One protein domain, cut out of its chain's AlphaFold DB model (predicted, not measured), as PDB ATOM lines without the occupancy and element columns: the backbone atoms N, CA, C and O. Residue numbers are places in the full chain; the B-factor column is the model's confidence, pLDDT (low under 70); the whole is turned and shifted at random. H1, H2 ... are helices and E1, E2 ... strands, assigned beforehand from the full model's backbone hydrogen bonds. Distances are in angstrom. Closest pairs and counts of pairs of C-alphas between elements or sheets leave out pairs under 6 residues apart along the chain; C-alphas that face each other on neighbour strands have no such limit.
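Overview. This is residues 21 to 162 of the 167 residues of an uncharacterized protein of Alkalicoccus daliensis (UniProt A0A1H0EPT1). Five strands make one twisted sheet, with H1 and H2 packed over one face, about perpendicular to each other, as two layers, helices on one face of a sheet. H3 packs on the edge strand E1 and on H2. The printed part has 142 residues with three named helices and five named strands, in the order H1 E1 E2 E3 E4 E5 H2 H3, class mixed. The sheet E1 E2 E3 E4 E5 is a meander, each strand the antiparallel neighbour of the one before. The whole is compact, with a radius of gyration of the C-alphas of 14.8 A and spans of 44 by 33 by 28 A.

Arrangement. H1, residues 21 to 32, is on the sheet at a height of 8.7 A. E1, residues 51 to 56, and E2, residues 61 to 66, form a hairpin, with N 54 and O 63 2.9 A apart. E3, residues 72 to 79, forms a hairpin with E2, N 64 and O 76 at 2.8 A. E4, residues 94 to 100, forms one with E3, N 75 and O 97 at 2.9 A. E5, residues 110 to 113, forms one with E4, N 98 and O 112 at 2.9 A. H2, residues 118 to 134, is over E3 on the same face as H1, and its residues 127 to 134 touch H1, the closest C-alphas being Leu 25 and Ile 131, 5.6 A. H3, residues 144 to 158, touches H2, about perpendicular at 85 degrees, the closest C-alphas being Tyr 129 and Leu 146, 6.4 A; it only grazes the sheet with residues 149 to 157. O i to N i+4 pairs are within hydrogen-bond range in 5 of 8 in H1, 12 of 13 in H2 and 8 of 11 in H3.

Along the chain. H1 begins at C-alpha 21 (1.202, -14.965, 20.215). E3 measures 23.2 A, H2 25.1 A and H3 22.8 A, ending at C-alpha 158 (3.156, 0.627, 48.222).

Size, cuts and confidence. The printed part has no cut. The links H1 to E1 and E3 to E4 are long. Confidence is under 70 in 23 residues, among them 44 to 50 and 136 to 145.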
ATOM      1  N   GLU A  21       0.087 -15.860  20.497       88.19
ATOM      2  CA  GLU A  21       1.202 -14.965  20.215       88.19
ATOM      3  C   GLU A  21       1.486 -13.971  21.354       88.19
ATOM      4  O   GLU A  21       2.636 -13.587  21.545       88.19
ATOM      5  N   ASP A  22       0.482 -13.627  22.165       88.81
ATOM      6  CA  ASP A  22       0.613 -12.643  23.246       88.81
ATOM      7  C   ASP A  22       0.911 -13.255  24.607       88.81
ATOM      8  O   ASP A  22       1.238 -12.545  25.553       88.81
ATOM      9  N   VAL A  23       0.775 -14.572  24.745       88.19
ATOM     10  CA  VAL A  23       0.905 -15.243  26.042       88.19
ATOM     11  C   VAL A  23       2.298 -15.037  26.647       88.19
ATOM     12  O   VAL A  23       2.411 -14.928  27.866       88.19
ATOM     13  N   GLN A  24       3.342 -14.931  25.818       88.75
ATOM     14  CA  GLN A  24       4.702 -14.636  26.284       88.75
ATOM     15  C   GLN A  24       4.779 -13.279  26.999       88.75
ATOM     16  O   GLN A  24       5.410 -13.190  28.049       88.75
ATOM     17  N   LEU A  25       4.040 -12.271  26.516       89.88
ATOM     18  CA  LEU A  25       4.024 -10.924  27.099       89.88
ATOM     19  C   LEU A  25       3.549 -10.923  28.555       89.88
ATOM     20  O   LEU A  25       3.866 -10.008  29.304       89.88
ATOM     21  N   ILE A  26       2.785 -11.936  28.978       91.00
ATOM     22  CA  ILE A  26       2.367 -12.081  30.376       91.00
ATOM     23  C   ILE A  26       3.577 -12.353  31.268       91.00
ATOM     24  O   ILE A  26       3.683 -11.749  32.329       91.00
ATOM     25  N   SER A  27       4.462 -13.264  30.852       87.88
ATOM     26  CA  SER A  27       5.662 -13.607  31.623       87.88
ATOM     27  C   SER A  27       6.577 -12.392  31.727       87.88
ATOM     28  O   SER A  27       6.945 -12.005  32.830       87.88
ATOM     29  N   ASP A  28       6.832 -11.735  30.595       87.69
ATOM     30  CA  ASP A  28       7.679 -10.543  30.519       87.69
ATOM     31  C   ASP A  28       7.105  -9.409  31.398       87.69
ATOM     32  O   ASP A  28       7.819  -8.746  32.146       87.69
ATOM     33  N   ALA A  29       5.779  -9.215  31.394       89.81
ATOM     34  CA  ALA A  29       5.109  -8.248  32.266       89.81
ATOM     35  C   ALA A  29       5.229  -8.563  33.761       89.81
ATOM     36  O   ALA A  29       5.228  -7.637  34.566       89.81
ATOM     37  N   ILE A  30       5.250  -9.837  34.146       89.81
ATOM     38  CA  ILE A  30       5.356 -10.232  35.555       89.81
ATOM     39  C   ILE A  30       6.763  -9.940  36.077       89.81
ATOM     40  O   ILE A  30       6.893  -9.465  37.196       89.81
ATOM     41  N   GLU A  31       7.796 -10.185  35.271       86.31
ATOM     42  CA  GLU A  31       9.189  -9.967  35.677       86.31
ATOM     43  C   GLU A  31       9.574  -8.478  35.721       86.31
ATOM     44  O   GLU A  31      10.362  -8.066  36.566       86.31
ATOM     45  N   GLU A  32       9.013  -7.649  34.836       86.75
ATOM     46  CA  GLU A  32       9.415  -6.239  34.708       86.75
ATOM     47  C   GLU A  32       8.653  -5.266  35.625       86.75
ATOM     48  O   GLU A  32       9.088  -4.126  35.824       86.75
ATOM     49  N   ARG A  33       7.480  -5.650  36.143       85.38
ATOM     50  CA  ARG A  33       6.555  -4.706  36.795       85.38
ATOM     51  C   ARG A  33       6.636  -4.766  38.312       85.38
ATOM     52  O   ARG A  33       6.468  -5.811  38.922       85.38
ATOM     53  N   THR A  34       6.735  -3.596  38.938       82.50
ATOM     54  CA  THR A  34       6.952  -3.448  40.388       82.50
ATOM     55  C   THR A  34       5.823  -3.967  41.281       82.50
ATOM     56  O   THR A  34       6.047  -4.230  42.454       82.50
ATOM     57  N   ALA A  35       4.603  -4.127  40.766       85.25
ATOM     58  CA  ALA A  35       3.506  -4.715  41.541       85.25
ATOM     59  C   ALA A  35       3.582  -6.234  41.691       85.25
ATOM     60  O   ALA A  35       2.782  -6.816  42.428       85.25
ATOM     61  N   PHE A  36       4.479  -6.868  40.944       88.88
ATOM     62  CA  PHE A  36       4.781  -8.280  41.041       88.88
ATOM     63  C   PHE A  36       6.019  -8.399  41.915       88.88
ATOM     64  O   PHE A  36       7.149  -8.352  41.446       88.88
ATOM     65  N   ILE A  37       5.776  -8.473  43.218       86.50
ATOM     66  CA  ILE A  37       6.841  -8.425  44.213       86.50
ATOM     67  C   ILE A  37       7.574  -9.761  44.204       86.50
ATOM     68  O   ILE A  37       6.937 -10.814  44.331       86.50
ATOM     69  N   ASP A  38       8.898  -9.723  44.069       86.38
ATOM     70  CA  ASP A  38       9.727 -10.916  44.193       86.38
ATOM     71  C   ASP A  38       9.754 -11.385  45.655       86.38
ATOM     72  O   ASP A  38      10.206 -10.696  46.567       86.38
ATOM     73  N   MET A  39       9.228 -12.584  45.881       82.44
ATOM     74  CA  MET A  39       9.122 -13.234  47.185       82.44
ATOM     75  C   MET A  39       9.916 -14.542  47.232       82.44
ATOM     76  O   MET A  39       9.623 -15.412  48.064       82.44
ATOM     77  N   GLN A  40      10.920 -14.705  46.363       80.69
ATOM     78  CA  GLN A  40      11.741 -15.915  46.288       80.69
ATOM     79  C   GLN A  40      12.329 -16.323  47.651       80.69
ATOM     80  O   GLN A  40      12.306 -17.509  47.986       80.69
ATOM     81  N   ASP A  41      12.758 -15.359  48.468       74.62
ATOM     82  CA  ASP A  41      13.364 -15.608  49.785       74.62
ATOM     83  C   ASP A  41      12.352 -15.881  50.912       74.62
ATOM     84  O   ASP A  41      12.720 -16.357  51.991       74.62
ATOM     85  N   LYS A  42      11.067 -15.570  50.701       72.25
ATOM     86  CA  LYS A  42      10.016 -15.679  51.731       72.25
ATOM     87  C   LYS A  42       9.106 -16.882  51.525       72.25
ATOM     88  O   LYS A  42       8.667 -17.484  52.505       72.25
ATOM     89  N   MET A  43       8.855 -17.267  50.276       73.38
ATOM     90  CA  MET A  43       8.037 -18.434  49.955       73.38
ATOM     91  C   MET A  43       8.889 -19.697  49.806       73.38
ATOM     92  O   MET A  43       9.634 -19.871  48.837       73.38
ATOM     93  N   LYS A  44       8.733 -20.635  50.745       67.25
ATOM     94  CA  LYS A  44       9.445 -21.922  50.743       67.25
ATOM     95  C   LYS A  44       8.787 -22.908  49.771       67.25
ATOM     96  O   LYS A  44       7.568 -22.980  49.666       67.25
ATOM     97  N   GLY A  45       9.595 -23.696  49.062       63.03
ATOM     98  CA  GLY A  45       9.109 -24.704  48.111       63.03
ATOM     99  C   GLY A  45      10.170 -25.108  47.089       63.03
ATOM    100  O   GLY A  45      11.119 -24.359  46.850       63.03
ATOM    101  N   SER A  46      10.034 -26.306  46.511       55.78
ATOM    102  CA  SER A  46      10.959 -26.841  45.507       55.78
ATOM    103  C   SER A  46      10.688 -26.225  44.130       55.78
ATOM    104  O   SER A  46       9.694 -26.528  43.466       55.78
ATOM    105  N   GLY A  47      11.593 -25.358  43.674       53.62
ATOM    106  CA  GLY A  47      11.454 -24.647  42.405       53.62
ATOM    107  C   GLY A  47      12.360 -23.433  42.311       53.62
ATOM    108  O   GLY A  47      12.236 -22.518  43.114       53.62
ATOM    109  N   SER A  48      13.268 -23.452  41.343       52.50
ATOM    110  CA  SER A  48      14.275 -22.425  41.081       52.50
ATOM    111  C   SER A  48      13.695 -21.188  40.385       52.50
ATOM    112  O   SER A  48      13.063 -21.367  39.347       52.50
ATOM    113  N   ILE A  49      14.050 -20.011  40.926       61.28
ATOM    114  CA  ILE A  49      14.055 -18.654  40.335       61.28
ATOM    115  C   ILE A  49      12.660 -18.106  39.963       61.28
ATOM    116  O   ILE A  49      11.856 -18.804  39.365       61.28
ATOM    117  N   GLY A  50      12.353 -16.865  40.359       69.56
ATOM    118  CA  GLY A  50      11.147 -16.144  39.921       69.56
ATOM    119  C   GLY A  50       9.855 -16.561  40.633       69.56
ATOM    120  O   GLY A  50       9.000 -17.244  40.054       69.56
ATOM    121  N   LYS A  51       9.701 -16.144  41.901       85.25
ATOM    122  CA  LYS A  51       8.437 -16.250  42.652       85.25
ATOM    123  C   LYS A  51       7.849 -14.861  42.841       85.25
ATOM    124  O   LYS A  51       8.153 -14.185  43.815       85.25
ATOM    125  N   TYR A  52       6.978 -14.474  41.926       88.75
ATOM    126  CA  TYR A  52       6.373 -13.153  41.933       88.75
ATOM    127  C   TYR A  52       4.980 -13.195  42.543       88.75
ATOM    128  O   TYR A  52       4.204 -14.119  42.287       88.75
ATOM    129  N   VAL A  53       4.635 -12.188  43.337       89.19
ATOM    130  CA  VAL A  53       3.350 -12.123  44.035       89.19
ATOM    131  C   VAL A  53       2.587 -10.871  43.638       89.19
ATOM    132  O   VAL A  53       3.117  -9.768  43.696       89.19
ATOM    133  N   PHE A  54       1.311 -11.050  43.289       90.38
ATOM    134  CA  PHE A  54       0.353  -9.963  43.110       90.38
ATOM    135  C   PHE A  54      -0.718 -10.027  44.203       90.38
ATOM    136  O   PHE A  54      -1.443 -11.022  44.315       90.38
ATOM    137  N   TYR A  55      -0.829  -8.959  44.994       88.88
ATOM    138  CA  TYR A  55      -1.764  -8.864  46.115       88.88
ATOM    139  C   TYR A  55      -2.993  -8.018  45.776       88.88
ATOM    140  O   TYR A  55      -2.877  -6.870  45.349       88.88
ATOM    141  N   ASP A  56      -4.187  -8.571  46.015       88.06
ATOM    142  CA  ASP A  56      -5.432  -7.799  46.055       88.06
ATOM    143  C   ASP A  56      -5.958  -7.741  47.495       88.06
ATOM    144  O   ASP A  56      -6.654  -8.642  47.979       88.06
ATOM    145  N   ALA A  57      -5.645  -6.629  48.165       83.50
ATOM    146  CA  ALA A  57      -6.064  -6.352  49.533       83.50
ATOM    147  C   ALA A  57      -7.587  -6.318  49.717       83.50
ATOM    148  O   ALA A  57      -8.078  -6.641  50.792       83.50
ATOM    149  N   ALA A  58      -8.362  -5.968  48.684       84.38
ATOM    150  CA  ALA A  58      -9.819  -5.920  48.803       84.38
ATOM    151  C   ALA A  58     -10.452  -7.319  48.874       84.38
ATOM    152  O   ALA A  58     -11.616  -7.448  49.258       84.38
ATOM    153  N   LYS A  59      -9.716  -8.359  48.463       84.31
ATOM    154  CA  LYS A  59     -10.165  -9.758  48.464       84.31
ATOM    155  C   LYS A  59      -9.370 -10.647  49.411       84.31
ATOM    156  O   LYS A  59      -9.666 -11.838  49.471       84.31
ATOM    157  N   ASP A  60      -8.374 -10.092  50.106       87.38
ATOM    158  CA  ASP A  60      -7.436 -10.838  50.951       87.38
ATOM    159  C   ASP A  60      -6.847 -12.067  50.227       87.38
ATOM    160  O   ASP A  60      -6.818 -13.190  50.747       87.38
ATOM    161  N   VAL A  61      -6.397 -11.853  48.987       89.31
ATOM    162  CA  VAL A  61      -5.912 -12.909  48.089       89.31
ATOM    163  C   VAL A  61      -4.545 -12.566  47.503       89.31
ATOM    164  O   VAL A  61      -4.306 -11.427  47.101       89.31
ATOM    165  N   LEU A  62      -3.683 -13.575  47.389       89.75
ATOM    166  CA  LEU A  62      -2.450 -13.504  46.612       89.75
ATOM    167  C   LEU A  62      -2.528 -14.408  45.399       89.75
ATOM    168  O   LEU A  62      -2.922 -15.574  45.497       89.75
ATOM    169  N   PHE A  63      -2.077 -13.872  44.274       91.19
ATOM    170  CA  PHE A  63      -1.718 -14.660  43.111       91.19
ATOM    171  C   PHE A  63      -0.206 -14.811  43.099       91.19
ATOM    172  O   PHE A  63       0.517 -13.820  43.021       91.19
ATOM    173  N   VAL A  64       0.257 -16.049  43.206       90.44
ATOM    174  CA  VAL A  64       1.677 -16.387  43.190       90.44
ATOM    175  C   VAL A  64       2.005 -16.945  41.815       90.44
ATOM    176  O   VAL A  64       1.460 -17.973  41.405       90.44
ATOM    177  N   PHE A  65       2.882 -16.252  41.102       90.31
ATOM    178  CA  PHE A  65       3.378 -16.604  39.782       90.31
ATOM    179  C   PHE A  65       4.753 -17.230  39.939       90.31
ATOM    180  O   PHE A  65       5.698 -16.600  40.406       90.31
ATOM    181  N   ARG A  66       4.850 -18.498  39.557       87.94
ATOM    182  CA  ARG A  66       6.091 -19.257  39.590       87.94
ATOM    183  C   ARG A  66       6.568 -19.468  38.166       87.94
ATOM    184  O   ARG A  66       5.889 -20.176  37.415       87.94
ATOM    185  N   ILE A  67       7.729 -18.914  37.842       83.00
ATOM    186  CA  ILE A  67       8.362 -19.004  36.526       83.00
ATOM    187  C   ILE A  67       9.518 -20.009  36.617       83.00
ATOM    188  O   ILE A  67      10.647 -19.623  36.893       83.00
ATOM    189  N   PRO A  68       9.280 -21.329  36.478       71.56
ATOM    190  CA  PRO A  68      10.386 -22.268  36.349       71.56
ATOM    191  C   PRO A  68      11.304 -21.880  35.180       71.56
ATOM    192  O   PRO A  68      10.872 -21.300  34.193       71.56
ATOM    193  N   ILE A  69      12.565 -22.313  35.257       66.56
ATOM    194  CA  ILE A  69      13.584 -22.128  34.203       66.56
ATOM    195  C   ILE A  69      13.120 -22.684  32.830       66.56
ATOM    196  O   ILE A  69      13.674 -22.344  31.789       66.56
ATOM    197  N   THR A  70      12.100 -23.547  32.801       65.00
ATOM    198  CA  THR A  70      11.500 -24.114  31.588       65.00
ATOM    199  C   THR A  70      10.224 -23.364  31.218       65.00
ATOM    200  O   THR A  70       9.437 -23.124  32.120       65.00
ATOM    201  N   GLY A  71      10.008 -23.068  29.921       72.69
ATOM    202  CA  GLY A  71       8.921 -22.268  29.294       72.69
ATOM    203  C   GLY A  71       7.470 -22.566  29.710       72.69
ATOM    204  O   GLY A  71       6.598 -22.913  28.915       72.69
ATOM    205  N   TYR A  72       7.208 -22.454  30.997       84.44
ATOM    206  CA  TYR A  72       5.953 -22.660  31.676       84.44
ATOM    207  C   TYR A  72       5.928 -21.693  32.852       84.44
ATOM    208  O   TYR A  72       6.946 -21.431  33.473       84.44
ATOM    209  N   LEU A  73       4.749 -21.219  33.212       88.56
ATOM    210  CA  LEU A  73       4.503 -20.400  34.383       88.56
ATOM    211  C   LEU A  73       3.290 -20.983  35.107       88.56
ATOM    212  O   LEU A  73       2.269 -21.311  34.501       88.56
ATOM    213  N   ASN A  74       3.406 -21.182  36.413       90.75
ATOM    214  CA  ASN A  74       2.329 -21.723  37.235       90.75
ATOM    215  C   ASN A  74       1.748 -20.628  38.119       90.75
ATOM    216  O   ASN A  74       2.497 -19.874  38.733       90.75
ATOM    217  N   VAL A  75       0.422 -20.578  38.206       92.00
ATOM    218  CA  VAL A  75      -0.290 -19.588  39.016       92.00
ATOM    219  C   VAL A  75      -1.004 -20.281  40.160       92.00
ATOM    220  O   VAL A  75      -1.816 -21.190  39.940       92.00
ATOM    221  N   PHE A  76      -0.719 -19.823  41.373       91.69
ATOM    222  CA  PHE A  76      -1.338 -20.293  42.602       91.69
ATOM    223  C   PHE A  76      -2.167 -19.183  43.236       91.69
ATOM    224  O   PHE A  76      -1.802 -18.013  43.181       91.69
ATOM    225  N   VAL A  77      -3.288 -19.558  43.845       92.12
ATOM    226  CA  VAL A  77      -4.130 -18.657  44.633       92.12
ATOM    227  C   VAL A  77      -3.949 -18.988  46.103       92.12
ATOM    228  O   VAL A  77      -4.229 -20.113  46.518       92.12
ATOM    229  N   HIS A  78      -3.525 -18.001  46.887       91.69
ATOM    230  CA  HIS A  78      -3.474 -18.085  48.341       91.69
ATOM    231  C   HIS A  78      -4.548 -17.171  48.917       91.69
ATOM    232  O   HIS A  78      -4.615 -15.987  48.596       91.69
ATOM    233  N   ILE A  79      -5.389 -17.728  49.779       89.75
ATOM    234  CA  ILE A  79      -6.398 -16.972  50.520       89.75
ATOM    235  C   ILE A  79      -5.868 -16.779  51.934       89.75
ATOM    236  O   ILE A  79      -5.337 -17.720  52.533       89.75
ATOM    237  N   ARG A  80      -6.008 -15.565  52.468       88.81
ATOM    238  CA  ARG A  80      -5.547 -15.248  53.818       88.81
ATOM    239  C   ARG A  80      -6.252 -16.137  54.844       88.81
ATOM    240  O   ARG A  80      -7.477 -16.264  54.854       88.81
ATOM    241  N   LYS A  81      -5.474 -16.778  55.713       87.31
ATOM    242  CA  LYS A  81      -5.993 -17.649  56.773       87.31
ATOM    243  C   LYS A  81      -6.573 -16.812  57.915       87.31
ATOM    244  O   LYS A  81      -6.310 -15.619  58.046       87.31
ATOM    245  N   ARG A  82      -7.324 -17.464  58.812       86.25
ATOM    246  CA  ARG A  82      -7.954 -16.823  59.988       86.25
ATOM    247  C   ARG A  82      -6.969 -16.126  60.929       86.25
ATOM    248  O   ARG A  82      -7.362 -15.215  61.641       86.25
ATOM    249  N   ASN A  83      -5.711 -16.557  60.940       86.25
ATOM    250  CA  ASN A  83      -4.640 -15.930  61.718       86.25
ATOM    251  C   ASN A  83      -4.089 -14.649  61.064       86.25
ATOM    252  O   ASN A  83      -3.097 -14.111  61.542       86.25
ATOM    253  N   GLY A  84      -4.679 -14.189  59.956       84.06
ATOM    254  CA  GLY A  84      -4.226 -13.005  59.239       84.06
ATOM    255  C   GLY A  84      -2.956 -13.227  58.417       84.06
ATOM    256  O   GLY A  84      -2.369 -12.241  57.977       84.06
ATOM    257  N   LYS A  85      -2.539 -14.475  58.178       87.19
ATOM    258  CA  LYS A  85      -1.354 -14.795  57.373       87.19
ATOM    259  C   LYS A  85      -1.687 -15.581  56.112       87.19
ATOM    260  O   LYS A  85      -2.662 -16.336  56.070       87.19
ATOM    261  N   PHE A  86      -0.865 -15.413  55.088       87.44
ATOM    262  CA  PHE A  86      -0.827 -16.287  53.928       87.44
ATOM    263  C   PHE A  86       0.015 -17.524  54.220       87.44
ATOM    264  O   PHE A  86       0.774 -17.585  55.187       87.44
ATOM    265  N   GLY A  87      -0.177 -18.555  53.404       79.69
ATOM    266  CA  GLY A  87       0.653 -19.743  53.500       79.69
ATOM    267  C   GLY A  87       2.079 -19.479  53.036       79.69
ATOM    268  O   GLY A  87       2.268 -18.873  51.984       79.69
ATOM    269  N   GLN A  88       3.065 -19.947  53.804       72.88
ATOM    270  CA  GLN A  88       4.488 -19.802  53.467       72.88
ATOM    271  C   GLN A  88       4.967 -20.839  52.445       72.88
ATOM    272  O   GLN A  88       6.024 -20.655  51.837       72.88
ATOM    273  N   TYR A  89       4.212 -21.926  52.278       68.06
ATOM    274  CA  TYR A  89       4.539 -23.027  51.380       68.06
ATOM    275  C   TYR A  89       3.612 -23.054  50.163       68.06
ATOM    276  O   TYR A  89       2.448 -22.656  50.228       68.06
ATOM    277  N   GLU A  90       4.147 -23.517  49.035       62.00
ATOM    278  CA  GLU A  90       3.444 -23.564  47.743       62.00
ATOM    279  C   GLU A  90       2.223 -24.496  47.744       62.00
ATOM    280  O   GLU A  90       1.233 -24.219  47.071       62.00
ATOM    281  N   ASP A  91       2.273 -25.586  48.508       65.81
ATOM    282  CA  ASP A  91       1.186 -26.559  48.653       65.81
ATOM    283  C   ASP A  91       0.027 -26.050  49.521       65.81
ATOM    284  O   ASP A  91      -1.056 -26.634  49.520       65.81
ATOM    285  N   GLU A  92       0.215 -24.928  50.216       78.19
ATOM    286  CA  GLU A  92      -0.864 -24.252  50.932       78.19
ATOM    287  C   GLU A  92      -1.730 -23.374  50.012       78.19
ATOM    288  O   GLU A  92      -2.806 -22.929  50.422       78.19
ATOM    289  N   GLY A  93      -1.274 -23.122  48.779       83.56
ATOM    290  CA  GLY A  93      -2.026 -22.446  47.727       83.56
ATOM    291  C   GLY A  93      -2.675 -23.420  46.743       83.56
ATOM    292  O   GLY A  93      -2.227 -24.546  46.533       83.56
ATOM    293  N   PHE A  94      -3.734 -22.974  46.069       88.19
ATOM    294  CA  PHE A  94      -4.379 -23.763  45.021       88.19
ATOM    295  C   PHE A  94      -3.732 -23.454  43.677       88.19
ATOM    296  O   PHE A  94      -3.782 -22.311  43.226       88.19
ATOM    297  N   LYS A  95      -3.173 -24.453  42.991       90.88
ATOM    298  CA  LYS A  95      -2.713 -24.272  41.608       90.88
ATOM    299  C   LYS A  95      -3.919 -24.099  40.683       90.88
ATOM    300  O   LYS A  95      -4.633 -25.061  40.407       90.88
ATOM    301  N   VAL A  96      -4.141 -22.889  40.179       92.38
ATOM    302  CA  VAL A  96      -5.352 -22.555  39.412       92.38
ATOM    303  C   VAL A  96      -5.115 -22.413  37.917       92.38
ATOM    304  O   VAL A  96      -6.058 -22.594  37.148       92.38
ATOM    305  N   ALA A  97      -3.887 -22.120  37.487       92.62
ATOM    306  CA  ALA A  97      -3.560 -22.018  36.072       92.62
ATOM    307  C   ALA A  97      -2.121 -22.451  35.768       92.62
ATOM    308  O   ALA A  97      -1.225 -22.383  36.614       92.62
ATOM    309  N   THR A  98      -1.914 -22.882  34.530       92.75
ATOM    310  CA  THR A  98      -0.597 -23.041  33.916       92.75
ATOM    311  C   THR A  98      -0.588 -22.264  32.614       92.75
ATOM    312  O   THR A  98      -1.494 -22.414  31.798       92.75
ATOM    313  N   ILE A  99       0.443 -21.461  32.428       91.88
ATOM    314  CA  ILE A  99       0.768 -20.779  31.189       91.88
ATOM    315  C   ILE A  99       1.938 -21.545  30.579       91.88
ATOM    316  O   ILE A  99       2.895 -21.849  31.278       91.88
ATOM    317  N   THR A 100       1.849 -21.913  29.312       90.81
ATOM    318  CA  THR A 100       2.954 -22.499  28.553       90.81
ATOM    319  C   THR A 100       3.435 -21.454  27.572       90.81
ATOM    320  O   THR A 100       2.611 -20.882  26.854       90.81
ATOM    321  N   THR A 101       4.742 -21.234  27.538       86.44
ATOM    322  CA  THR A 101       5.393 -20.274  26.662       86.44
ATOM    323  C   THR A 101       6.519 -20.936  25.867       86.44
ATOM    324  O   THR A 101       7.333 -21.697  26.384       86.44
ATOM    325  N   SER A 102       6.551 -20.668  24.570       81.75
ATOM    326  CA  SER A 102       7.542 -21.156  23.623       81.75
ATOM    327  C   SER A 102       7.974 -19.990  22.748       81.75
ATOM    328  O   SER A 102       7.191 -19.457  21.961       81.75
ATOM    329  N   SER A 103       9.241 -19.602  22.870       73.94
ATOM    330  CA  SER A 103       9.841 -18.552  22.041       73.94
ATOM    331  C   SER A 103      10.023 -18.982  20.584       73.94
ATOM    332  O   SER A 103      10.085 -18.141  19.694       73.94
ATOM    333  N   ILE A 104      10.098 -20.293  20.330       81.94
ATOM    334  CA  ILE A 104      10.329 -20.865  18.996       81.94
ATOM    335  C   ILE A 104       9.003 -21.091  18.262       81.94
ATOM    336  O   ILE A 104       8.946 -20.957  17.042       81.94
ATOM    337  N   LYS A 105       7.943 -21.444  18.996       83.88
ATOM    338  CA  LYS A 105       6.631 -21.792  18.439       83.88
ATOM    339  C   LYS A 105       5.509 -21.097  19.211       83.88
ATOM    340  O   LYS A 105       4.871 -21.728  20.059       83.88
ATOM    341  N   PRO A 106       5.254 -19.804  18.951       81.81
ATOM    342  CA  PRO A 106       4.232 -19.040  19.666       81.81
ATOM    343  C   PRO A 106       2.826 -19.659  19.587       81.81
ATOM    344  O   PRO A 106       2.008 -19.476  20.483       81.81
ATOM    345  N   GLU A 107       2.529 -20.448  18.556       83.62
ATOM    346  CA  GLU A 107       1.282 -21.201  18.404       83.62
ATOM    347  C   GLU A 107       1.111 -22.361  19.406       83.62
ATOM    348  O   GLU A 107      -0.003 -22.874  19.582       83.62
ATOM    349  N   GLU A 108       2.190 -22.782  20.069       85.56
ATOM    350  CA  GLU A 108       2.168 -23.743  21.178       85.56
ATOM    351  C   GLU A 108       1.886 -23.058  22.524       85.56
ATOM    352  O   GLU A 108       1.564 -23.740  23.505       85.56
ATOM    353  N   ASN A 109       1.938 -21.722  22.572       89.81
ATOM    354  CA  ASN A 109       1.598 -20.982  23.774       89.81
ATOM    355  C   ASN A 109       0.139 -21.207  24.160       89.81
ATOM    356  O   ASN A 109      -0.767 -21.266  23.319       89.81
ATOM    357  N   GLN A 110      -0.109 -21.314  25.458       91.50
ATOM    358  CA  GLN A 110      -1.452 -21.562  25.967       91.50
ATOM    359  C   GLN A 110      -1.589 -21.169  27.428       91.50
ATOM    360  O   GLN A 110      -0.648 -21.275  28.208       91.50
ATOM    361  N   ILE A 111      -2.810 -20.805  27.812       91.94
ATOM    362  CA  ILE A 111      -3.215 -20.644  29.206       91.94
ATOM    363  C   ILE A 111      -4.244 -21.727  29.500       91.94
ATOM    364  O   ILE A 111      -5.294 -21.806  28.861       91.94
ATOM    365  N   ARG A 112      -3.944 -22.573  30.482       91.94
ATOM    366  CA  ARG A 112      -4.823 -23.642  30.945       91.94
ATOM    367  C   ARG A 112      -5.249 -23.375  32.379       91.94
ATOM    368  O   ARG A 112      -4.442 -23.499  33.297       91.94
ATOM    369  N   TYR A 113      -6.529 -23.078  32.569       91.88
ATOM    370  CA  TYR A 113      -7.155 -23.027  33.889       91.88
ATOM    371  C   TYR A 113      -7.411 -24.453  34.390       91.88
ATOM    372  O   TYR A 113      -7.989 -25.272  33.679       91.88
ATOM    373  N   LEU A 114      -6.936 -24.759  35.594       90.75
ATOM    374  CA  LEU A 114      -6.967 -26.102  36.179       90.75
ATOM    375  C   LEU A 114      -8.153 -26.298  37.124       90.75
ATOM    376  O   LEU A 114      -8.667 -27.406  37.243       90.75
ATOM    377  N   ILE A 115      -8.578 -25.226  37.798       87.50
ATOM    378  CA  ILE A 115      -9.647 -25.257  38.796       87.50
ATOM    379  C   ILE A 115     -10.615 -24.107  38.526       87.50
ATOM    380  O   ILE A 115     -10.214 -22.941  38.465       87.50
ATOM    381  N   ASN A 116     -11.901 -24.440  38.410       84.38
ATOM    382  CA  ASN A 116     -12.969 -23.456  38.276       84.38
ATOM    383  C   ASN A 116     -13.158 -22.680  39.585       84.38
ATOM    384  O   ASN A 116     -13.268 -23.268  40.657       84.38
ATOM    385  N   GLY A 117     -13.259 -21.358  39.484       86.56
ATOM    386  CA  GLY A 117     -13.522 -20.478  40.617       86.56
ATOM    387  C   GLY A 117     -13.658 -19.025  40.180       86.56
ATOM    388  O   GLY A 117     -13.468 -18.693  39.007       86.56
ATOM    389  N   TRP A 118     -13.981 -18.140  41.125       87.56
ATOM    390  CA  TRP A 118     -14.130 -16.705  40.846       87.56
ATOM    391  C   TRP A 118     -12.822 -16.073  40.331       87.56
ATOM    392  O   TRP A 118     -12.861 -15.122  39.548       87.56
ATOM    393  N   TRP A 119     -11.673 -16.643  40.709       87.44
ATOM    394  CA  TRP A 119     -10.343 -16.227  40.260       87.44
ATOM    395  C   TRP A 119     -10.116 -16.416  38.763       87.44
ATOM    396  O   TRP A 119      -9.268 -15.731  38.217       87.44
ATOM    397  N   VAL A 120     -10.843 -17.308  38.078       89.75
ATOM    398  CA  VAL A 120     -10.614 -17.567  36.643       89.75
ATOM    399  C   VAL A 120     -10.834 -16.295  35.831       89.75
ATOM    400  O   VAL A 120      -9.994 -15.913  35.023       89.75
ATOM    401  N   ARG A 121     -11.946 -15.598  36.092       88.50
ATOM    402  CA  ARG A 121     -12.232 -14.316  35.445       88.50
ATOM    403  C   ARG A 121     -11.210 -13.260  35.845       88.50
ATOM    404  O   ARG A 121     -10.715 -12.544  34.991       88.50
ATOM    405  N   TYR A 122     -10.896 -13.197  37.134       89.25
ATOM    406  CA  TYR A 122      -9.956 -12.222  37.667       89.25
ATOM    407  C   TYR A 122      -8.562 -12.363  37.037       89.25
ATOM    408  O   TYR A 122      -7.972 -11.377  36.613       89.25
ATOM    409  N   LEU A 123      -8.063 -13.595  36.920       91.56
ATOM    410  CA  LEU A 123      -6.796 -13.911  36.271       91.56
ATOM    411  C   LEU A 123      -6.830 -13.610  34.779       91.56
ATOM    412  O   LEU A 123      -5.875 -13.044  34.267       91.56
ATOM    413  N   ASN A 124      -7.925 -13.928  34.089       91.69
ATOM    414  CA  ASN A 124      -8.057 -13.583  32.677       91.69
ATOM    415  C   ASN A 124      -8.011 -12.064  32.459       91.69
ATOM    416  O   ASN A 124      -7.328 -11.600  31.551       91.69
ATOM    417  N   ASP A 125      -8.709 -11.297  33.300       89.81
ATOM    418  CA  ASP A 125      -8.692  -9.832  33.259       89.81
ATOM    419  C   ASP A 125      -7.281  -9.296  33.581       89.81
ATOM    420  O   ASP A 125      -6.807  -8.378  32.912       89.81
ATOM    421  N   LEU A 126      -6.573  -9.905  34.543       91.31
ATOM    422  CA  LEU A 126      -5.176  -9.586  34.857       91.31
ATOM    423  C   LEU A 126      -4.236  -9.877  33.681       91.31
ATOM    424  O   LEU A 126      -3.427  -9.030  33.333       91.31
ATOM    425  N   PHE A 127      -4.350 -11.028  33.025       92.75
ATOM    426  CA  PHE A 127      -3.514 -11.369  31.872       92.75
ATOM    427  C   PHE A 127      -3.743 -10.433  30.689       92.75
ATOM    428  O   PHE A 127      -2.783  -9.948  30.097       92.75
ATOM    429  N   MET A 128      -5.005 -10.130  30.377       89.75
ATOM    430  CA  MET A 128      -5.346  -9.142  29.353       89.75
ATOM    431  C   MET A 128      -4.747  -7.775  29.688       89.75
ATOM    432  O   MET A 128      -4.161  -7.134  28.822       89.75
ATOM    433  N   TYR A 129      -4.836  -7.359  30.954       89.31
ATOM    434  CA  TYR A 129      -4.208  -6.131  31.427       89.31
ATOM    435  C   TYR A 129      -2.688  -6.119  31.220       89.31
ATOM    436  O   TYR A 129      -2.142  -5.128  30.741       89.31
ATOM    437  N   LEU A 130      -2.003  -7.213  31.555       90.25
ATOM    438  CA  LEU A 130      -0.556  -7.326  31.384       90.25
ATOM    439  C   LEU A 130      -0.143  -7.237  29.912       90.25
ATOM    440  O   LEU A 130       0.781  -6.494  29.588       90.25
ATOM    441  N   ILE A 131      -0.874  -7.919  29.028       89.44
ATOM    442  CA  ILE A 131      -0.658  -7.874  27.577       89.44
ATOM    443  C   ILE A 131      -0.878  -6.462  27.026       89.44
ATOM    444  O   ILE A 131      -0.046  -5.963  26.268       89.44
ATOM    445  N   GLU A 132      -1.989  -5.813  27.393       86.81
ATOM    446  CA  GLU A 132      -2.302  -4.450  26.941       86.81
ATOM    447  C   GLU A 132      -1.190  -3.465  27.310       86.81
ATOM    448  O   GLU A 132      -0.822  -2.608  26.509       86.81
ATOM    449  N   GLU A 133      -0.637  -3.595  28.510       85.00
ATOM    450  CA  GLU A 133       0.406  -2.700  28.993       85.00
ATOM    451  C   GLU A 133       1.781  -2.993  28.387       85.00
ATOM    452  O   GLU A 133       2.518  -2.046  28.111       85.00
ATOM    453  N   GLN A 134       2.122  -4.266  28.147       86.44
ATOM    454  CA  GLN A 134       3.401  -4.617  27.523       86.44
ATOM    455  C   GLN A 134       3.474  -4.223  26.056       86.44
ATOM    456  O   GLN A 134       4.520  -3.797  25.574       86.44
ATOM    457  N   ARG A 135       2.352  -4.298  25.334       82.62
ATOM    458  CA  ARG A 135       2.334  -3.946  23.914       82.62
ATOM    459  C   ARG A 135       2.799  -2.515  23.649       82.62
ATOM    460  O   ARG A 135       3.253  -2.280  22.538       82.62
ATOM    461  N   ARG A 136       2.681  -1.583  24.614       65.56
ATOM    462  CA  ARG A 136       3.036  -0.140  24.535       65.56
ATOM    463  C   ARG A 136       2.626   0.588  23.243       65.56
ATOM    464  O   ARG A 136       2.966   1.755  23.063       65.56
ATOM    465  N   ASP A 137       1.836  -0.052  22.394       48.47
ATOM    466  CA  ASP A 137       1.297   0.482  21.171       48.47
ATOM    467  C   ASP A 137      -0.085   1.037  21.478       48.47
ATOM    468  O   ASP A 137      -1.004   0.348  21.926       48.47
ATOM    469  N   THR A 138      -0.236   2.306  21.126       44.91
ATOM    470  CA  THR A 138      -1.475   3.069  21.027       44.91
ATOM    471  C   THR A 138      -2.145   3.562  22.314       44.91
ATOM    472  O   THR A 138      -2.775   2.847  23.085       44.91
ATOM    473  N   GLU A 139      -2.266   4.887  22.352       49.69
ATOM    474  CA  GLU A 139      -3.320   5.712  22.957       49.69
ATOM    475  C   GLU A 139      -4.776   5.243  22.674       49.69
ATOM    476  O   GLU A 139      -5.745   5.918  23.030       49.69
ATOM    477  N   ARG A 140      -4.986   4.086  22.035       47.47
ATOM    478  CA  ARG A 140      -6.288   3.554  21.638       47.47
ATOM    479  C   ARG A 140      -6.746   2.496  22.630       47.47
ATOM    480  O   ARG A 140      -6.349   1.344  22.571       47.47
ATOM    481  N   ARG A 141      -7.724   2.915  23.436       53.25
ATOM    482  CA  ARG A 141      -8.597   2.095  24.292       53.25
ATOM    483  C   ARG A 141      -7.950   1.629  25.591       53.25
ATOM    484  O   ARG A 141      -7.811   0.448  25.858       53.25
ATOM    485  N   ARG A 142      -7.746   2.592  26.494       56.50
ATOM    486  CA  ARG A 142      -7.792   2.299  27.933       56.50
ATOM    487  C   ARG A 142      -9.169   1.730  28.257       56.50
ATOM    488  O   ARG A 142     -10.132   2.492  28.367       56.50
ATOM    489  N   THR A 143      -9.288   0.413  28.371       64.12
ATOM    490  CA  THR A 143     -10.597  -0.181  28.618       64.12
ATOM    491  C   THR A 143     -11.013   0.082  30.072       64.12
ATOM    492  O   THR A 143     -10.275  -0.287  30.990       64.12
ATOM    493  N   PRO A 144     -12.178   0.713  30.339       65.69
ATOM    494  CA  PRO A 144     -12.570   1.098  31.700       65.69
ATOM    495  C   PRO A 144     -12.601  -0.068  32.695       65.69
ATOM    496  O   PRO A 144     -12.316   0.122  33.876       65.69
ATOM    497  N   HIS A 145     -12.885  -1.284  32.216       68.06
ATOM    498  CA  HIS A 145     -12.954  -2.481  33.055       68.06
ATOM    499  C   HIS A 145     -11.606  -2.873  33.694       68.06
ATOM    500  O   HIS A 145     -11.610  -3.505  34.745       68.06
ATOM    501  N   LEU A 146     -10.469  -2.429  33.139       74.44
ATOM    502  CA  LEU A 146      -9.126  -2.728  33.660       74.44
ATOM    503  C   LEU A 146      -8.559  -1.613  34.556       74.44
ATOM    504  O   LEU A 146      -7.489  -1.757  35.143       74.44
ATOM    505  N   GLN A 147      -9.288  -0.503  34.741       77.88
ATOM    506  CA  GLN A 147      -8.862   0.586  35.635       77.88
ATOM    507  C   GLN A 147      -8.716   0.135  37.094       77.88
ATOM    508  O   GLN A 147      -7.949   0.720  37.857       77.88
ATOM    509  N   HIS A 148      -9.459  -0.891  37.513       81.31
ATOM    510  CA  HIS A 148      -9.289  -1.475  38.839       81.31
ATOM    511  C   HIS A 148      -7.912  -2.126  39.008       81.31
ATOM    512  O   HIS A 148      -7.264  -1.853  40.014       81.31
ATOM    513  N   LEU A 149      -7.441  -2.885  38.015       83.31
ATOM    514  CA  LEU A 149      -6.140  -3.560  38.053       83.31
ATOM    515  C   LEU A 149      -4.984  -2.559  38.042       83.31
ATOM    516  O   LEU A 149      -4.078  -2.690  38.852       83.31
ATOM    517  N   ARG A 150      -5.085  -1.471  37.265       82.38
ATOM    518  CA  ARG A 150      -4.133  -0.341  37.340       82.38
ATOM    519  C   ARG A 150      -4.032   0.260  38.744       82.38
ATOM    520  O   ARG A 150      -2.957   0.646  39.187       82.38
ATOM    521  N   ARG A 151      -5.169   0.403  39.436       83.31
ATOM    522  CA  ARG A 151      -5.194   0.931  40.811       83.31
ATOM    523  C   ARG A 151      -4.590  -0.056  41.799       83.31
ATOM    524  O   ARG A 151      -3.917   0.382  42.722       83.31
ATOM    525  N   LEU A 152      -4.854  -1.348  41.622       82.06
ATOM    526  CA  LEU A 152      -4.258  -2.390  42.449       82.06
ATOM    527  C   LEU A 152      -2.751  -2.466  42.244       82.06
ATOM    528  O   LEU A 152      -2.038  -2.509  43.229       82.06
ATOM    529  N   GLU A 153      -2.274  -2.372  41.007       81.38
ATOM    530  CA  GLU A 153      -0.846  -2.358  40.696       81.38
ATOM    531  C   GLU A 153      -0.107  -1.244  41.452       81.38
ATOM    532  O   GLU A 153       0.870  -1.502  42.147       81.38
ATOM    533  N   LYS A 154      -0.628  -0.011  41.398       81.25
ATOM    534  CA  LYS A 154      -0.045   1.122  42.136       81.25
ATOM    535  C   LYS A 154      -0.008   0.889  43.646       81.25
ATOM    536  O   LYS A 154       0.974   1.231  44.286       81.25
ATOM    537  N   LYS A 155      -1.071   0.299  44.199       80.94
ATOM    538  CA  LYS A 155      -1.164   0.000  45.633       80.94
ATOM    539  C   LYS A 155      -0.274  -1.161  46.052       80.94
ATOM    540  O   LYS A 155       0.265  -1.120  47.146       80.94
ATOM    541  N   ALA A 156      -0.126  -2.181  45.211       73.62
ATOM    542  CA  ALA A 156       0.696  -3.347  45.506       73.62
ATOM    543  C   ALA A 156       2.157  -2.937  45.726       73.62
ATOM    544  O   ALA A 156       2.755  -3.361  46.707       73.62
ATOM    545  N   ALA A 157       2.680  -2.027  44.895       68.56
ATOM    546  CA  ALA A 157       4.021  -1.466  45.071       68.56
ATOM    547  C   ALA A 157       4.193  -0.709  46.406       68.56
ATOM    548  O   ALA A 157       5.264  -0.726  46.996       68.56
ATOM    549  N   GLU A 158       3.140  -0.068  46.920       76.56
ATOM    550  CA  GLU A 158       3.156   0.627  48.222       76.56
ATOM    551  C   GLU A 158       2.989  -0.334  49.417       76.56
ATOM    552  O   GLU A 158       3.154   0.067  50.568       76.56
ATOM    553  N   GLN A 159       2.619  -1.593  49.164       75.00
ATOM    554  CA  GLN A 159       2.255  -2.585  50.180       75.00
ATOM    555  C   GLN A 159       3.307  -3.681  50.368       75.00
ATOM    556  O   GLN A 159       3.061  -4.612  51.131       75.00
ATOM    557  N   GLU A 160       4.466  -3.584  49.718       77.94
ATOM    558  CA  GLU A 160       5.526  -4.596  49.774       77.94
ATOM    559  C   GLU A 160       5.960  -4.934  51.210       77.94
ATOM    560  O   GLU A 160       5.913  -6.099  51.612       77.94
ATOM    561  N   GLU A 161       6.269  -3.922  52.028       78.62
ATOM    562  CA  GLU A 161       6.649  -4.119  53.434       78.62
ATOM    563  C   GLU A 161       5.544  -4.816  54.242       78.62
ATOM    564  O   GLU A 161       5.799  -5.783  54.960       78.62
ATOM    565  N   GLN A 162       4.291  -4.383  54.070       80.12
ATOM    566  CA  GLN A 162       3.140  -4.989  54.745       80.12
ATOM    567  C   GLN A 162       2.929  -6.432  54.294       80.12
ATOM    568  O   GLN A 162       2.558  -7.289  55.092       80.12
TER     569      GLN A 162